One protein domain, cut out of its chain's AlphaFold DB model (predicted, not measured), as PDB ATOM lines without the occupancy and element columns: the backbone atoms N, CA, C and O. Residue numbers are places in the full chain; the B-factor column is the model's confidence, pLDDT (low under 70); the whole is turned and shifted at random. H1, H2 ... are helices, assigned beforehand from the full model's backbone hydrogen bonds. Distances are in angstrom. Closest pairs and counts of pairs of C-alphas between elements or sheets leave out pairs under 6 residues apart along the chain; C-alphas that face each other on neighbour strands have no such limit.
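AT A GLANCE: This is residues 5 to 121 of the 303 residues of the protein "AAEL004850-PA" of Aedes aegypti (UniProt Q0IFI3). Two groups of helices stand apart with parts of two long loops between them: long H1 crossed by H2 and H3, and a hairpin of H4 and H5 whose residues 110 to 119 stick out. The 117 printed residues have five named helices, H1 to H5 in order, and no named strand: all helix. The whole is only just compact, close to loose, with a radius of gyration of the C-alphas of 15.8 A and spans of 50 by 35 by 22 A.

HOW THE PARTS SIT: H1, residues 5 to 26, touches H2, residues 42 to 52, with residues 12 to 20 alone, at a steep tilt of 48 degrees, opposite ways; the closest C-alphas, Val 16 and Arg 46, are 6.4 A apart. With residues 11 to 16 alone it touches H3, residues 54 to 62, about perpendicular at 83 degrees, closest C-alphas Leu 12 and Leu 57, 6.5 A. H4, residues 88 to 96, and H5, residues 99 to 119, form a hairpin at a shallow tilt of 30 degrees, touching through residues 99 to 102 of H5 alone, closest C-alphas Ile 93 and Leu 102, 5.7 A. H3 and H4 are apart. Every O i to N i+4 pair is within hydrogen-bond range in H2, H3, H4 and H5; in H1, 16 of 18.

IN THESE COORDINATES: H1 is 32.2 A long from C-alpha 5 at (-7.199, 27.374, 61.319), H5 29.9 A to C-alpha 119 at (25.922, -2.913, 45.340); H2, H3 and H4 are shorter.

THE WHOLE: The C-alphas farthest apart, Gly 6 and Glu 121, are 51.0 A apart. The printed part has no cut; links H1 to H2 and H3 to H4 are long. Residue 5 and residues 114 to 121 have pLDDT under 70.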
ATOM      1  N   ASN A   5      -6.521  28.650  61.615       60.56
ATOM      2  CA  ASN A   5      -7.199  27.374  61.319       60.56
ATOM      3  C   ASN A   5      -7.961  27.347  59.978       60.56
ATOM      4  O   ASN A   5      -8.338  26.277  59.496       60.56
ATOM      5  N   GLY A   6      -8.239  28.511  59.381       72.75
ATOM      6  CA  GLY A   6      -8.977  28.602  58.118       72.75
ATOM      7  C   GLY A   6      -8.130  28.257  56.891       72.75
ATOM      8  O   GLY A   6      -8.619  27.582  55.983       72.75
ATOM      9  N   SER A   7      -6.865  28.690  56.868       79.06
ATOM     10  CA  SER A   7      -5.952  28.462  55.741       79.06
ATOM     11  C   SER A   7      -5.490  27.009  55.671       79.06
ATOM     12  O   SER A   7      -5.575  26.396  54.611       79.06
ATOM     13  N   GLU A   8      -5.134  26.408  56.809       83.69
ATOM     14  CA  GLU A   8      -4.631  25.027  56.859       83.69
ATOM     15  C   GLU A   8      -5.652  24.013  56.323       83.69
ATOM     16  O   GLU A   8      -5.318  23.103  55.564       83.69
ATOM     17  N   LYS A   9      -6.941  24.205  56.632       86.31
ATOM     18  CA  LYS A   9      -8.012  23.347  56.101       86.31
ATOM     19  C   LYS A   9      -8.169  23.471  54.586       86.31
ATOM     20  O   LYS A   9      -8.523  22.486  53.931       86.31
ATOM     21  N   ALA A  10      -7.942  24.652  54.013       88.69
ATOM     22  CA  ALA A  10      -7.981  24.832  52.565       88.69
ATOM     23  C   ALA A  10      -6.812  24.094  51.892       88.69
ATOM     24  O   ALA A  10      -7.018  23.403  50.890       88.69
ATOM     25  N   ASP A  11      -5.627  24.159  52.497       90.75
ATOM     26  CA  ASP A  11      -4.419  23.498  52.002       90.75
ATOM     27  C   ASP A  11      -4.533  21.973  52.072       90.75
ATOM     28  O   ASP A  11      -4.265  21.290  51.079       90.75
ATOM     29  N   LEU A  12      -5.063  21.428  53.172       91.94
ATOM     30  CA  LEU A  12      -5.376  19.999  53.301       91.94
ATOM     31  C   LEU A  12      -6.336  19.522  52.205       91.94
ATOM     32  O   LEU A  12      -6.109  18.495  51.561       91.94
ATOM     33  N   ASN A  13      -7.401  20.282  51.943       93.38
ATOM     34  CA  ASN A  13      -8.355  19.946  50.887       93.38
ATOM     35  C   ASN A  13      -7.715  19.971  49.492       93.38
ATOM     36  O   ASN A  13      -8.037  19.129  48.649       93.38
ATOM     37  N   ASN A  14      -6.815  20.920  49.233       93.25
ATOM     38  CA  ASN A  14      -6.079  20.993  47.973       93.25
ATOM     39  C   ASN A  14      -5.099  19.821  47.829       93.25
ATOM     40  O   ASN A  14      -5.061  19.189  46.770       93.25
ATOM     41  N   LEU A  15      -4.391  19.458  48.901       93.12
ATOM     42  CA  LEU A  15      -3.513  18.291  48.934       93.12
ATOM     43  C   LEU A  15      -4.288  16.997  48.654       93.12
ATOM     44  O   LEU A  15      -3.892  16.217  47.791       93.12
ATOM     45  N   VAL A  16      -5.434  16.789  49.306       94.50
ATOM     46  CA  VAL A  16      -6.280  15.605  49.085       94.50
ATOM     47  C   VAL A  16      -6.778  15.530  47.641       94.50
ATOM     48  O   VAL A  16      -6.735  14.461  47.031       94.50
ATOM     49  N   LYS A  17      -7.200  16.655  47.046       94.00
ATOM     50  CA  LYS A  17      -7.566  16.702  45.619       94.00
ATOM     51  C   LYS A  17      -6.396  16.290  44.725       94.00
ATOM     52  O   LYS A  17      -6.602  15.526  43.783       94.00
ATOM     53  N   ASN A  18      -5.185  16.759  45.027       93.50
ATOM     54  CA  ASN A  18      -3.980  16.405  44.277       93.50
ATOM     55  C   ASN A  18      -3.642  14.915  44.411       93.50
ATOM     56  O   ASN A  18      -3.404  14.263  43.397       93.50
ATOM     57  N   ILE A  19      -3.700  14.356  45.624       92.88
ATOM     58  CA  ILE A  19      -3.491  12.921  45.877       92.88
ATOM     59  C   ILE A  19      -4.454  12.091  45.033       92.88
ATOM     60  O   ILE A  19      -4.033  11.206  44.294       92.88
ATOM     61  N   VAL A  20      -5.752  12.395  45.098       93.12
ATOM     62  CA  VAL A  20      -6.760  11.623  44.364       93.12
ATOM     63  C   VAL A  20      -6.578  11.757  42.852       93.12
ATOM     64  O   VAL A  20      -6.716  10.769  42.135       93.12
ATOM     65  N   LYS A  21      -6.192  12.940  42.362       93.50
ATOM     66  CA  LYS A  21      -5.857  13.152  40.948       93.50
ATOM     67  C   LYS A  21      -4.675  12.286  40.499       93.50
ATOM     68  O   LYS A  21      -4.729  11.724  39.408       93.50
ATOM     69  N   ILE A  22      -3.634  12.158  41.325       91.00
ATOM     70  CA  ILE A  22      -2.494  11.275  41.040       91.00
ATOM     71  C   ILE A  22      -2.969   9.820  40.987       91.00
ATOM     72  O   ILE A  22      -2.723   9.145  39.990       91.00
ATOM     73  N   LEU A  23      -3.726   9.363  41.986       90.44
ATOM     74  CA  LEU A  23      -4.224   7.983  42.043       90.44
ATOM     75  C   LEU A  23      -5.100   7.617  40.839       90.44
ATOM     76  O   LEU A  23      -4.956   6.532  40.283       90.44
ATOM     77  N   LEU A  24      -5.947   8.545  40.387       89.31
ATOM     78  CA  LEU A  24      -6.749   8.403  39.168       89.31
ATOM     79  C   LEU A  24      -5.900   8.209  37.908       89.31
ATOM     80  O   LEU A  24      -6.337   7.551  36.966       89.31
ATOM     81  N   SER A  25      -4.711   8.813  37.867       89.31
ATOM     82  CA  SER A  25      -3.804   8.694  36.726       89.31
ATOM     83  C   SER A  25      -2.976   7.408  36.751       89.31
ATOM     84  O   SER A  25      -2.590   6.918  35.693       89.31
ATOM     85  N   THR A  26      -2.717   6.850  37.938       85.31
ATOM     86  CA  THR A  26      -1.789   5.726  38.110       85.31
ATOM     87  C   THR A  26      -2.472   4.370  38.208       85.31
ATOM     88  O   THR A  26      -1.942   3.387  37.694       85.31
ATOM     89  N   SER A  27      -3.643   4.281  38.846       83.81
ATOM     90  CA  SER A  27      -4.317   3.006  39.097       83.81
ATOM     91  C   SER A  27      -5.790   3.034  38.707       83.81
ATOM     92  O   SER A  27      -6.488   4.032  38.840       83.81
ATOM     93  N   LYS A  28      -6.298   1.882  38.251       82.88
ATOM     94  CA  LYS A  28      -7.723   1.707  37.905       82.88
ATOM     95  C   LYS A  28      -8.647   1.681  39.128       82.88
ATOM     96  O   LYS A  28      -9.850   1.867  38.978       82.88
ATOM     97  N   TYR A  29      -8.087   1.405  40.301       86.50
ATOM     98  CA  TYR A  29      -8.797   1.270  41.568       86.50
ATOM     99  C   TYR A  29      -8.336   2.357  42.534       86.50
ATOM    100  O   TYR A  29      -7.179   2.788  42.478       86.50
ATOM    101  N   PHE A  30      -9.230   2.787  43.423       91.75
ATOM    102  CA  PHE A  30      -8.907   3.771  44.449       91.75
ATOM    103  C   PHE A  30      -8.435   3.052  45.708       91.75
ATOM    104  O   PHE A  30      -9.246   2.590  46.504       91.75
ATOM    105  N   HIS A  31      -7.123   2.977  45.896       93.50
ATOM    106  CA  HIS A  31      -6.546   2.518  47.155       93.50
ATOM    107  C   HIS A  31      -6.090   3.717  47.976       93.50
ATOM    108  O   HIS A  31      -5.482   4.646  47.443       93.50
ATOM    109  N   CYS A  32      -6.384   3.707  49.274       94.94
ATOM    110  CA  CYS A  32      -5.838   4.710  50.175       94.94
ATOM    111  C   CYS A  32      -4.312   4.526  50.291       94.94
ATOM    112  O   CYS A  32      -3.869   3.437  50.670       94.94
ATOM    113  N   PRO A  33      -3.496   5.569  50.042       94.00
ATOM    114  CA  PRO A  33      -2.038   5.455  50.104       94.00
ATOM    115  C   PRO A  33      -1.478   5.179  51.503       94.00
ATOM    116  O   PRO A  33      -0.317   4.790  51.628       94.00
ATOM    117  N   PHE A  34      -2.274   5.414  52.548       94.75
ATOM    118  CA  PHE A  34      -1.839   5.331  53.940       94.75
ATOM    119  C   PHE A  34      -2.247   4.007  54.601       94.75
ATOM    120  O   PHE A  34      -1.431   3.395  55.289       94.75
ATOM    121  N   CYS A  35      -3.477   3.530  54.370       94.06
ATOM    122  CA  CYS A  35      -3.999   2.310  55.004       94.06
ATOM    123  C   CYS A  35      -4.197   1.113  54.059       94.06
ATOM    124  O   CYS A  35      -4.428   0.009  54.549       94.06
ATOM    125  N   ALA A  36      -4.076   1.303  52.741       93.62
ATOM    126  CA  ALA A  36      -4.343   0.295  51.711       93.62
ATOM    127  C   ALA A  36      -5.798  -0.199  51.588       93.62
ATOM    128  O   ALA A  36      -6.055  -1.188  50.898       93.62
ATOM    129  N   ASP A  37      -6.760   0.507  52.183       94.38
ATOM    130  CA  ASP A  37      -8.177   0.207  51.982       94.38
ATOM    131  C   ASP A  37      -8.629   0.572  50.561       94.38
ATOM    132  O   ASP A  37      -8.175   1.558  49.971       94.38
ATOM    133  N   GLU A  38      -9.531  -0.240  50.010       93.50
ATOM    134  CA  GLU A  38     -10.108  -0.045  48.681       93.50
ATOM    135  C   GLU A  38     -11.404   0.768  48.752       93.50
ATOM    136  O   GLU A  38     -12.289   0.519  49.574       93.50
ATOM    137  N   TYR A  39     -11.536   1.712  47.827       94.56
ATOM    138  CA  TYR A  39     -12.701   2.562  47.654       94.56
ATOM    139  C   TYR A  39     -13.230   2.449  46.224       94.56
ATOM    140  O   TYR A  39     -12.488   2.314  45.255       94.56
ATOM    141  N   LEU A  40     -14.552   2.529  46.084       91.31
ATOM    142  CA  LEU A  40     -15.210   2.510  44.773       91.31
ATOM    143  C   LEU A  40     -15.364   3.906  44.168       91.31
ATOM    144  O   LEU A  40     -15.524   4.042  42.958       91.31
ATOM    145  N   PHE A  41     -15.347   4.940  45.009       93.69
ATOM    146  CA  PHE A  41     -15.657   6.299  44.606       93.69
ATOM    147  C   PHE A  41     -14.615   7.281  45.126       93.69
ATOM    148  O   PHE A  41     -14.117   7.172  46.244       93.69
ATOM    149  N   GLU A  42     -14.347   8.309  44.329       93.56
ATOM    150  CA  GLU A  42     -13.432   9.385  44.699       93.56
ATOM    151  C   GLU A  42     -13.897  10.134  45.958       93.56
ATOM    152  O   GLU A  42     -13.090  10.426  46.837       93.56
ATOM    153  N   PHE A  43     -15.195  10.430  46.087       94.88
ATOM    154  CA  PHE A  43     -15.692  11.200  47.229       94.88
ATOM    155  C   PHE A  43     -15.544  10.446  48.560       94.88
ATOM    156  O   PHE A  43     -15.269  11.074  49.581       94.88
ATOM    157  N   THR A  44     -15.682   9.113  48.558       95.62
ATOM    158  CA  THR A  44     -15.500   8.304  49.772       95.62
ATOM    159  C   THR A  44     -14.034   8.232  50.168       95.62
ATOM    160  O   THR A  44     -13.732   8.383  51.349       95.62
ATOM    161  N   LEU A  45     -13.125   8.103  49.195       95.62
ATOM    162  CA  LEU A  45     -11.687   8.177  49.449       95.62
ATOM    163  C   LEU A  45     -11.290   9.550  50.012       95.62
ATOM    164  O   LEU A  45     -10.596   9.616  51.020       95.62
ATOM    165  N   ARG A  46     -11.763  10.650  49.411       95.75
ATOM    166  CA  ARG A  46     -11.493  12.013  49.907       95.75
ATOM    167  C   ARG A  46     -11.950  12.188  51.354       95.75
ATOM    168  O   ARG A  46     -11.196  12.693  52.178       95.75
ATOM    169  N   HIS A  47     -13.168  11.744  51.662       96.25
ATOM    170  CA  HIS A  47     -13.702  11.811  53.020       96.25
ATOM    171  C   HIS A  47     -12.885  10.957  53.997       96.25
ATOM    172  O   HIS A  47     -12.583  11.405  55.099       96.25
ATOM    173  N   HIS A  48     -12.486   9.751  53.588       96.44
ATOM    174  CA  HIS A  48     -11.640   8.879  54.394       96.44
ATOM    175  C   HIS A  48     -10.277   9.515  54.704       96.44
ATOM    176  O   HIS A  48      -9.858   9.497  55.859       96.44
ATOM    177  N   LEU A  49      -9.616  10.104  53.702       95.94
ATOM    178  CA  LEU A  49      -8.320  10.767  53.869       95.94
ATOM    179  C   LEU A  49      -8.404  11.913  54.879       95.94
ATOM    180  O   LEU A  49      -7.599  11.975  55.801       95.94
ATOM    181  N   LEU A  50      -9.419  12.770  54.748       95.44
ATOM    182  CA  LEU A  50      -9.618  13.896  55.661       95.44
ATOM    183  C   LEU A  50      -9.991  13.459  57.081       95.44
ATOM    184  O   LEU A  50      -9.646  14.152  58.023       95.44
ATOM    185  N   LYS A  51     -10.703  12.338  57.248       96.00
ATOM    186  CA  LYS A  51     -11.193  11.900  58.564       96.00
ATOM    187  C   LYS A  51     -10.189  11.047  59.338       96.00
ATOM    188  O   LYS A  51     -10.099  11.168  60.552       96.00
ATOM    189  N   ASN A  52      -9.499  10.136  58.655       96.75
ATOM    190  CA  ASN A  52      -8.657   9.127  59.306       96.75
ATOM    191  C   ASN A  52      -7.158   9.409  59.163       96.75
ATOM    192  O   ASN A  52      -6.372   8.833  59.908       96.75
ATOM    193  N   HIS A  53      -6.769  10.272  58.221       95.25
ATOM    194  CA  HIS A  53      -5.372  10.596  57.921       95.25
ATOM    195  C   HIS A  53      -5.093  12.104  57.994       95.25
ATOM    196  O   HIS A  53      -4.159  12.591  57.364       95.25
ATOM    197  N   GLU A  54      -5.874  12.858  58.776       94.31
ATOM    198  CA  GLU A  54      -5.678  14.305  58.954       94.31
ATOM    199  C   GLU A  54      -4.273  14.637  59.472       94.31
ATOM    200  O   GLU A  54      -3.616  15.541  58.957       94.31
ATOM    201  N   GLU A  55      -3.775  13.862  60.439       92.81
ATOM    202  CA  GLU A  55      -2.441  14.045  61.021       92.81
ATOM    203  C   GLU A  55      -1.323  13.819  59.994       92.81
ATOM    204  O   GLU A  55      -0.368  14.594  59.923       92.81
ATOM    205  N   ASP A  56      -1.439  12.766  59.179       93.00
ATOM    206  CA  ASP A  56      -0.469  12.450  58.128       93.00
ATOM    207  C   ASP A  56      -0.462  13.540  57.048       93.00
ATOM    208  O   ASP A  56       0.596  13.987  56.608       93.00
ATOM    209  N   LEU A  57      -1.645  14.013  56.651       92.81
ATOM    210  CA  LEU A  57      -1.788  15.090  55.674       92.81
ATOM    211  C   LEU A  57      -1.229  16.414  56.205       92.81
ATOM    212  O   LEU A  57      -0.544  17.119  55.470       92.81
ATOM    213  N   SER A  58      -1.460  16.723  57.482       91.94
ATOM    214  CA  SER A  58      -0.958  17.945  58.120       91.94
ATOM    215  C   SER A  58       0.570  17.980  58.138       91.94
ATOM    216  O   SER A  58       1.166  19.000  57.798       91.94
ATOM    217  N   LYS A  59       1.219  16.841  58.417       90.94
ATOM    218  CA  LYS A  59       2.686  16.709  58.331       90.94
ATOM    219  C   LYS A  59       3.211  16.984  56.921       90.94
ATOM    220  O   LYS A  59       4.268  17.590  56.768       90.94
ATOM    221  N   ILE A  60       2.483  16.555  55.888       90.25
ATOM    222  CA  ILE A  60       2.868  16.796  54.490       90.25
ATOM    223  C   ILE A  60       2.696  18.275  54.128       90.25
ATOM    224  O   ILE A  60       3.577  18.841  53.487       90.25
ATOM    225  N   VAL A  61       1.606  18.919  54.551       90.38
ATOM    226  CA  VAL A  61       1.384  20.356  54.300       90.38
ATOM    227  C   VAL A  61       2.451  21.214  54.985       90.38
ATOM    228  O   VAL A  61       2.935  22.166  54.384       90.38
ATOM    229  N   GLN A  62       2.867  20.851  56.202       88.19
ATOM    230  CA  GLN A  62       3.929  21.552  56.937       88.19
ATOM    231  C   GLN A  62       5.334  21.311  56.365       88.19
ATOM    232  O   GLN A  62       6.273  22.030  56.707       88.19
ATOM    233  N   SER A  63       5.507  20.299  55.510       86.25
ATOM    234  CA  SER A  63       6.799  20.021  54.887       86.25
ATOM    235  C   SER A  63       7.158  21.101  53.850       86.25
ATOM    236  O   SER A  63       6.275  21.593  53.147       86.25
ATOM    237  N   PRO A  64       8.449  21.458  53.695       76.88
ATOM    238  CA  PRO A  64       8.881  22.569  52.835       76.88
ATOM    239  C   PRO A  64       8.538  22.366  51.355       76.88
ATOM    240  O   PRO A  64       8.375  23.331  50.615       76.88
ATOM    241  N   ASP A  65       8.397  21.111  50.925       75.19
ATOM    242  CA  ASP A  65       8.039  20.772  49.552       75.19
ATOM    243  C   ASP A  65       6.533  20.924  49.285       75.19
ATOM    244  O   ASP A  65       6.138  20.975  48.118       75.19
ATOM    245  N   SER A  66       5.689  20.963  50.331       73.88
ATOM    246  CA  SER A  66       4.209  21.016  50.297       73.88
ATOM    247  C   SER A  66       3.533  20.030  49.323       73.88
ATOM    248  O   SER A  66       2.349  20.134  49.000       73.88
ATOM    249  N   SER A  67       4.288  19.045  48.834       79.06
ATOM    250  CA  SER A  67       3.917  18.150  47.749       79.06
ATOM    251  C   SER A  67       4.183  16.714  48.159       79.06
ATOM    252  O   SER A  67       5.207  16.375  48.754       79.06
ATOM    253  N   ILE A  68       3.225  15.845  47.846       83.88
ATOM    254  CA  ILE A  68       3.367  14.423  48.117       83.88
ATOM    255  C   ILE A  68       4.300  13.797  47.078       83.88
ATOM    256  O   ILE A  68       4.054  13.872  45.873       83.88
ATOM    257  N   LYS A  69       5.371  13.159  47.551       84.12
ATOM    258  CA  LYS A  69       6.279  12.362  46.724       84.12
ATOM    259  C   LYS A  69       6.063  10.892  47.049       84.12
ATOM    260  O   LYS A  69       6.355  10.445  48.156       84.12
ATOM    261  N   PHE A  70       5.533  10.143  46.088       85.62
ATOM    262  CA  PHE A  70       5.471   8.690  46.188       85.62
ATOM    263  C   PHE A  70       6.827   8.120  45.787       85.62
ATOM    264  O   PHE A  70       7.360   8.470  44.739       85.62
ATOM    265  N   CYS A  71       7.400   7.268  46.632       84.06
ATOM    266  CA  CYS A  71       8.624   6.561  46.280       84.06
ATOM    267  C   CYS A  71       8.301   5.465  45.262       84.06
ATOM    268  O   CYS A  71       7.360   4.699  45.475       84.06
ATOM    269  N   ASP A  72       9.128   5.317  44.228       82.50
ATOM    270  CA  ASP A  72       8.977   4.253  43.221       82.50
ATOM    271  C   ASP A  72       9.049   2.840  43.829       82.50
ATOM    272  O   ASP A  72       8.532   1.874  43.271       82.50
ATOM    273  N   SER A  73       9.655   2.708  45.014       84.44
ATOM    274  CA  SER A  73       9.670   1.468  45.794       84.44
ATOM    275  C   SER A  73       8.314   1.096  46.395       84.44
ATOM    276  O   SER A  73       8.100  -0.063  46.737       84.44
ATOM    277  N   ASN A  74       7.401   2.057  46.536       90.31
ATOM    278  CA  ASN A  74       6.118   1.883  47.217       90.31
ATOM    279  C   ASN A  74       4.974   1.694  46.211       90.31
ATOM    280  O   ASN A  74       3.833   2.086  46.464       90.31
ATOM    281  N   ILE A  75       5.287   1.109  45.054       92.38
ATOM    282  CA  ILE A  75       4.338   0.829  43.982       92.38
ATOM    283  C   ILE A  75       4.048  -0.667  43.967       92.38
ATOM    284  O   ILE A  75       4.957  -1.498  43.933       92.38
ATOM    285  N   CYS A  76       2.768  -1.032  43.961       92.81
ATOM    286  CA  CYS A  76       2.381  -2.425  43.811       92.81
ATOM    287  C   CYS A  76       2.747  -2.939  42.411       92.81
ATOM    288  O   CYS A  76       2.198  -2.437  41.427       92.81
ATOM    289  N   PRO A  77       3.576  -3.994  42.290       92.19
ATOM    290  CA  PRO A  77       3.990  -4.513  40.985       92.19
ATOM    291  C   PRO A  77       2.851  -5.206  40.223       92.19
ATOM    292  O   PRO A  77       2.983  -5.481  39.035       92.19
ATOM    293  N   TYR A  78       1.734  -5.507  40.894       92.25
ATOM    294  CA  TYR A  78       0.609  -6.234  40.306       92.25
ATOM    295  C   TYR A  78      -0.494  -5.318  39.765       92.25
ATOM    296  O   TYR A  78      -1.133  -5.662  38.773       92.25
ATOM    297  N   CYS A  79      -0.745  -4.170  40.405       92.19
ATOM    298  CA  CYS A  79      -1.815  -3.247  40.000       92.19
ATOM    299  C   CYS A  79      -1.387  -1.790  39.819       92.19
ATOM    300  O   CYS A  79      -2.217  -0.985  39.401       92.19
ATOM    301  N   GLY A  80      -0.145  -1.431  40.152       91.44
ATOM    302  CA  GLY A  80       0.333  -0.049  40.093       91.44
ATOM    303  C   GLY A  80      -0.209   0.866  41.197       91.44
ATOM    304  O   GLY A  80      -0.055   2.079  41.096       91.44
ATOM    305  N   ALA A  81      -0.853   0.327  42.239       92.94
ATOM    306  CA  ALA A  81      -1.292   1.129  43.383       92.94
ATOM    307  C   ALA A  81      -0.091   1.768  44.098       92.94
ATOM    308  O   ALA A  81       0.926   1.105  44.308       92.94
ATOM    309  N   LEU A  82      -0.232   3.044  44.463       93.44
ATOM    310  CA  LEU A  82       0.803   3.848  45.109       93.44
ATOM    311  C   LEU A  82       0.552   3.945  46.611       93.44
ATOM    312  O   LEU A  82      -0.570   4.232  47.036       93.44
ATOM    313  N   PHE A  83       1.609   3.787  47.403       94.25
ATOM    314  CA  PHE A  83       1.541   3.906  48.856       94.25
ATOM    315  C   PHE A  83       2.530   4.942  49.379       94.25
ATOM    316  O   PHE A  83       3.654   5.073  48.895       94.25
ATOM    317  N   TYR A  84       2.103   5.684  50.396       92.44
ATOM    318  CA  TYR A  84       2.971   6.624  51.093       92.44
ATOM    319  C   TYR A  84       3.937   5.867  52.014       92.44
ATOM    320  O   TYR A  84       5.146   6.084  51.974       92.44
ATOM    321  N   TYR A  85       3.415   4.889  52.761       91.19
ATOM    322  CA  TYR A  85       4.200   4.034  53.647       91.19
ATOM    323  C   TYR A  85       4.487   2.670  53.014       91.19
ATOM    324  O   TYR A  85       3.575   1.984  52.550       91.19
ATOM    325  N   ILE A  86       5.741   2.217  53.091       90.25
ATOM    326  CA  ILE A  86       6.141   0.876  52.628       90.25
ATOM    327  C   ILE A  86       5.382  -0.245  53.360       90.25
ATOM    328  O   ILE A  86       5.091  -1.288  52.784       90.25
ATOM    329  N   SER A  87       4.976  -0.009  54.611       91.25
ATOM    330  CA  SER A  87       4.216  -0.959  55.433       91.25
ATOM    331  C   SER A  87       2.773  -1.184  54.961       91.25
ATOM    332  O   SER A  87       2.166  -2.198  55.316       91.25
ATOM    333  N   ALA A  88       2.215  -0.280  54.150       93.31
ATOM    334  CA  ALA A  88       0.879  -0.436  53.573       93.31
ATOM    335  C   ALA A  88       0.878  -1.412  52.383       93.31
ATOM    336  O   ALA A  88      -0.106  -2.117  52.154       93.31
ATOM    337  N   LEU A  89       2.002  -1.527  51.672       93.25
ATOM    338  CA  LEU A  89       2.130  -2.367  50.486       93.25
ATOM    339  C   LEU A  89       1.896  -3.874  50.741       93.25
ATOM    340  O   LEU A  89       1.086  -4.470  50.028       93.25
ATOM    341  N   PRO A  90       2.506  -4.529  51.750       94.06
ATOM    342  CA  PRO A  90       2.232  -5.944  52.013       94.06
ATOM    343  C   PRO A  90       0.775  -6.191  52.429       94.06
ATOM    344  O   PRO A  90       0.210  -7.230  52.080       94.06
ATOM    345  N   LYS A  91       0.138  -5.232  53.119       95.12
ATOM    346  CA  LYS A  91      -1.291  -5.306  53.468       95.12
ATOM    347  C   LYS A  91      -2.160  -5.274  52.210       95.12
ATOM    348  O   LYS A  91      -3.030  -6.128  52.059       95.12
ATOM    349  N   HIS A  92      -1.864  -4.359  51.283       95.06
ATOM    350  CA  HIS A  92      -2.514  -4.290  49.972       95.06
ATOM    351  C   HIS A  92      -2.396  -5.610  49.208       95.06
ATOM    352  O   HIS A  92      -3.398  -6.182  48.788       95.06
ATOM    353  N   ILE A  93      -1.176  -6.133  49.052       95.19
ATOM    354  CA  ILE A  93      -0.940  -7.354  48.269       95.19
ATOM    355  C   ILE A  93      -1.708  -8.535  48.873       95.19
ATOM    356  O   ILE A  93      -2.341  -9.297  48.141       95.19
ATOM    357  N   MET A  94      -1.713  -8.655  50.202       94.94
ATOM    358  CA  MET A  94      -2.461  -9.699  50.897       94.94
ATOM    359  C   MET A  94      -3.972  -9.602  50.654       94.94
ATOM    360  O   MET A  94      -4.610 -10.625  50.404       94.94
ATOM    361  N   ASN A  95      -4.529  -8.389  50.701       94.31
ATOM    362  CA  ASN A  95      -5.968  -8.156  50.596       94.31
ATOM    363  C   ASN A  95      -6.479  -8.204  49.146       94.31
ATOM    364  O   ASN A  95      -7.575  -8.709  48.906       94.31
ATOM    365  N   SER A  96      -5.689  -7.722  48.181       93.00
ATOM    366  CA  SER A  96      -6.127  -7.517  46.791       93.00
ATOM    367  C   SER A  96      -5.523  -8.499  45.780       93.00
ATOM    368  O   SER A  96      -6.116  -8.715  44.725       93.00
ATOM    369  N   HIS A  97      -4.369  -9.117  46.065       93.12
ATOM    370  CA  HIS A  97      -3.641  -9.957  45.098       93.12
ATOM    371  C   HIS A  97      -3.436 -11.414  45.519       93.12
ATOM    372  O   HIS A  97      -2.873 -12.170  44.731       93.12
ATOM    373  N   SER A  98      -3.946 -11.834  46.682       95.12
ATOM    374  CA  SER A  98      -3.750 -13.149  47.322       95.12
ATOM    375  C   SER A  98      -2.426 -13.324  48.078       95.12
ATOM    376  O   SER A  98      -1.440 -12.614  47.866       95.12
ATOM    377  N   ARG A  99      -2.407 -14.329  48.963       95.88
ATOM    378  CA  ARG A  99      -1.241 -14.691  49.780       95.88
ATOM    379  C   ARG A  99      -0.039 -15.126  48.935       95.88
ATOM    380  O   ARG A  99       1.087 -14.795  49.292       95.88
ATOM    381  N   ASP A 100      -0.265 -15.795  47.807       96.12
ATOM    382  CA  ASP A 100       0.816 -16.282  46.939       96.12
ATOM    383  C   ASP A 100       1.595 -15.127  46.298       96.12
ATOM    384  O   ASP A 100       2.821 -15.180  46.176       96.12
ATOM    385  N   CYS A 101       0.898 -14.049  45.933       95.50
ATOM    386  CA  CYS A 101       1.527 -12.827  45.436       95.50
ATOM    387  C   CYS A 101       2.380 -12.158  46.519       95.50
ATOM    388  O   CYS A 101       3.480 -11.699  46.226       95.50
ATOM    389  N   LEU A 102       1.930 -12.164  47.777       94.88
ATOM    390  CA  LEU A 102       2.724 -11.631  48.884       94.88
ATOM    391  C   LEU A 102       4.023 -12.422  49.082       94.88
ATOM    392  O   LEU A 102       5.081 -11.817  49.218       94.88
ATOM    393  N   ILE A 103       3.962 -13.758  49.050       94.81
ATOM    394  CA  ILE A 103       5.151 -14.613  49.200       94.81
ATOM    395  C   ILE A 103       6.158 -14.339  48.074       94.81
ATOM    396  O   ILE A 103       7.352 -14.180  48.335       94.81
ATOM    397  N   LYS A 104       5.683 -14.233  46.825       94.44
ATOM    398  CA  LYS A 104       6.533 -13.895  45.671       94.44
ATOM    399  C   LYS A 104       7.164 -12.515  45.816       94.44
ATOM    400  O   LYS A 104       8.360 -12.370  45.585       94.44
ATOM    401  N   TRP A 105       6.382 -11.520  46.221       92.56
ATOM    402  CA  TRP A 105       6.886 -10.172  46.450       92.56
ATOM    403  C   TRP A 105       7.955 -10.142  47.551       92.56
ATOM    404  O   TRP A 105       9.019  -9.577  47.332       92.56
ATOM    405  N   GLN A 106       7.743 -10.838  48.673       92.19
ATOM    406  CA  GLN A 106       8.736 -10.939  49.752       92.19
ATOM    407  C   GLN A 106      10.032 -11.631  49.312       92.19
ATOM    408  O   GLN A 106      11.109 -11.272  49.783       92.19
ATOM    409  N   ALA A 107       9.952 -12.626  48.424       91.06
ATOM    410  CA  ALA A 107      11.139 -13.248  47.842       91.06
ATOM    411  C   ALA A 107      11.918 -12.245  46.974       91.06
ATOM    412  O   ALA A 107      13.119 -12.076  47.166       91.06
ATOM    413  N   ILE A 108      11.219 -11.509  46.101       86.62
ATOM    414  CA  ILE A 108      11.821 -10.478  45.240       86.62
ATOM    415  C   ILE A 108      12.426  -9.343  46.073       86.62
ATOM    416  O   ILE A 108      13.511  -8.858  45.755       86.62
ATOM    417  N   GLU A 109      11.750  -8.903  47.133       85.12
ATOM    418  CA  GLU A 109      12.241  -7.841  48.011       85.12
ATOM    419  C   GLU A 109      13.486  -8.287  48.785       85.12
ATOM    420  O   GLU A 109      14.458  -7.533  48.854       85.12
ATOM    421  N   ARG A 110      13.511  -9.532  49.289       84.06
ATOM    422  CA  ARG A 110      14.719 -10.115  49.890       84.06
ATOM    423  C   ARG A 110      15.870 -10.151  48.893       84.06
ATOM    424  O   ARG A 110      16.948  -9.658  49.214       84.06
ATOM    425  N   ASP A 111      15.637 -10.629  47.676       79.69
ATOM    426  CA  ASP A 111      16.670 -10.694  46.639       79.69
ATOM    427  C   ASP A 111      17.148  -9.299  46.206       79.69
ATOM    428  O   ASP A 111      18.334  -9.083  45.963       79.69
ATOM    429  N   SER A 112      16.244  -8.320  46.156       78.19
ATOM    430  CA  SER A 112      16.564  -6.929  45.819       78.19
ATOM    431  C   SER A 112      17.329  -6.232  46.940       78.19
ATOM    432  O   SER A 112      18.243  -5.460  46.666       78.19
ATOM    433  N   SER A 113      16.995  -6.515  48.200       70.44
ATOM    434  CA  SER A 113      17.730  -6.035  49.373       70.44
ATOM    435  C   SER A 113      19.135  -6.631  49.415       70.44
ATOM    436  O   SER A 113      20.102  -5.901  49.618       70.44
ATOM    437  N   LEU A 114      19.275  -7.927  49.112       60.12
ATOM    438  CA  LEU A 114      20.577  -8.570  48.949       60.12
ATOM    439  C   LEU A 114      21.378  -7.909  47.824       60.12
ATOM    440  O   LEU A 114      22.506  -7.492  48.054       60.12
ATOM    441  N   ARG A 115      20.787  -7.709  46.640       57.50
ATOM    442  CA  ARG A 115      21.453  -7.005  45.528       57.50
ATOM    443  C   ARG A 115      21.847  -5.572  45.883       57.50
ATOM    444  O   ARG A 115      22.931  -5.147  45.503       57.50
ATOM    445  N   LYS A 116      21.014  -4.839  46.631       59.09
ATOM    446  CA  LYS A 116      21.356  -3.499  47.131       59.09
ATOM    447  C   LYS A 116      22.518  -3.548  48.124       59.09
ATOM    448  O   LYS A 116      23.393  -2.702  48.026       59.09
ATOM    449  N   ARG A 117      22.580  -4.558  49.001       52.94
ATOM    450  CA  ARG A 117      23.714  -4.770  49.921       52.94
ATOM    451  C   ARG A 117      25.010  -5.107  49.182       52.94
ATOM    452  O   ARG A 117      26.041  -4.541  49.522       52.94
ATOM    453  N   PHE A 118      24.947  -5.944  48.144       45.31
ATOM    454  CA  PHE A 118      26.100  -6.241  47.282       45.31
ATOM    455  C   PHE A 118      26.524  -5.045  46.415       45.31
ATOM    456  O   PHE A 118      27.694  -4.922  46.081       45.31
ATOM    457  N   ALA A 119      25.603  -4.140  46.072       49.75
ATOM    458  CA  ALA A 119      25.922  -2.913  45.340       49.75
ATOM    459  C   ALA A 119      26.534  -1.815  46.230       49.75
ATOM    460  O   ALA A 119      27.226  -0.937  45.723       49.75
ATOM    461  N   THR A 120      26.280  -1.850  47.542       49.25
ATOM    462  CA  THR A 120      26.883  -0.940  48.531       49.25
ATOM    463  C   THR A 120      28.157  -1.483  49.168       49.25
ATOM    464  O   THR A 120      28.708  -0.819  50.041       49.25
ATOM    465  N   GLU A 121      28.641  -2.660  48.763       34.72
ATOM    466  CA  GLU A 121      29.997  -3.061  49.121       34.72
ATOM    467  C   GLU A 121      30.965  -2.202  48.286       34.72
ATOM    468  O   GLU A 121      30.947  -2.281  47.051       34.72
TER     469      GLU A 121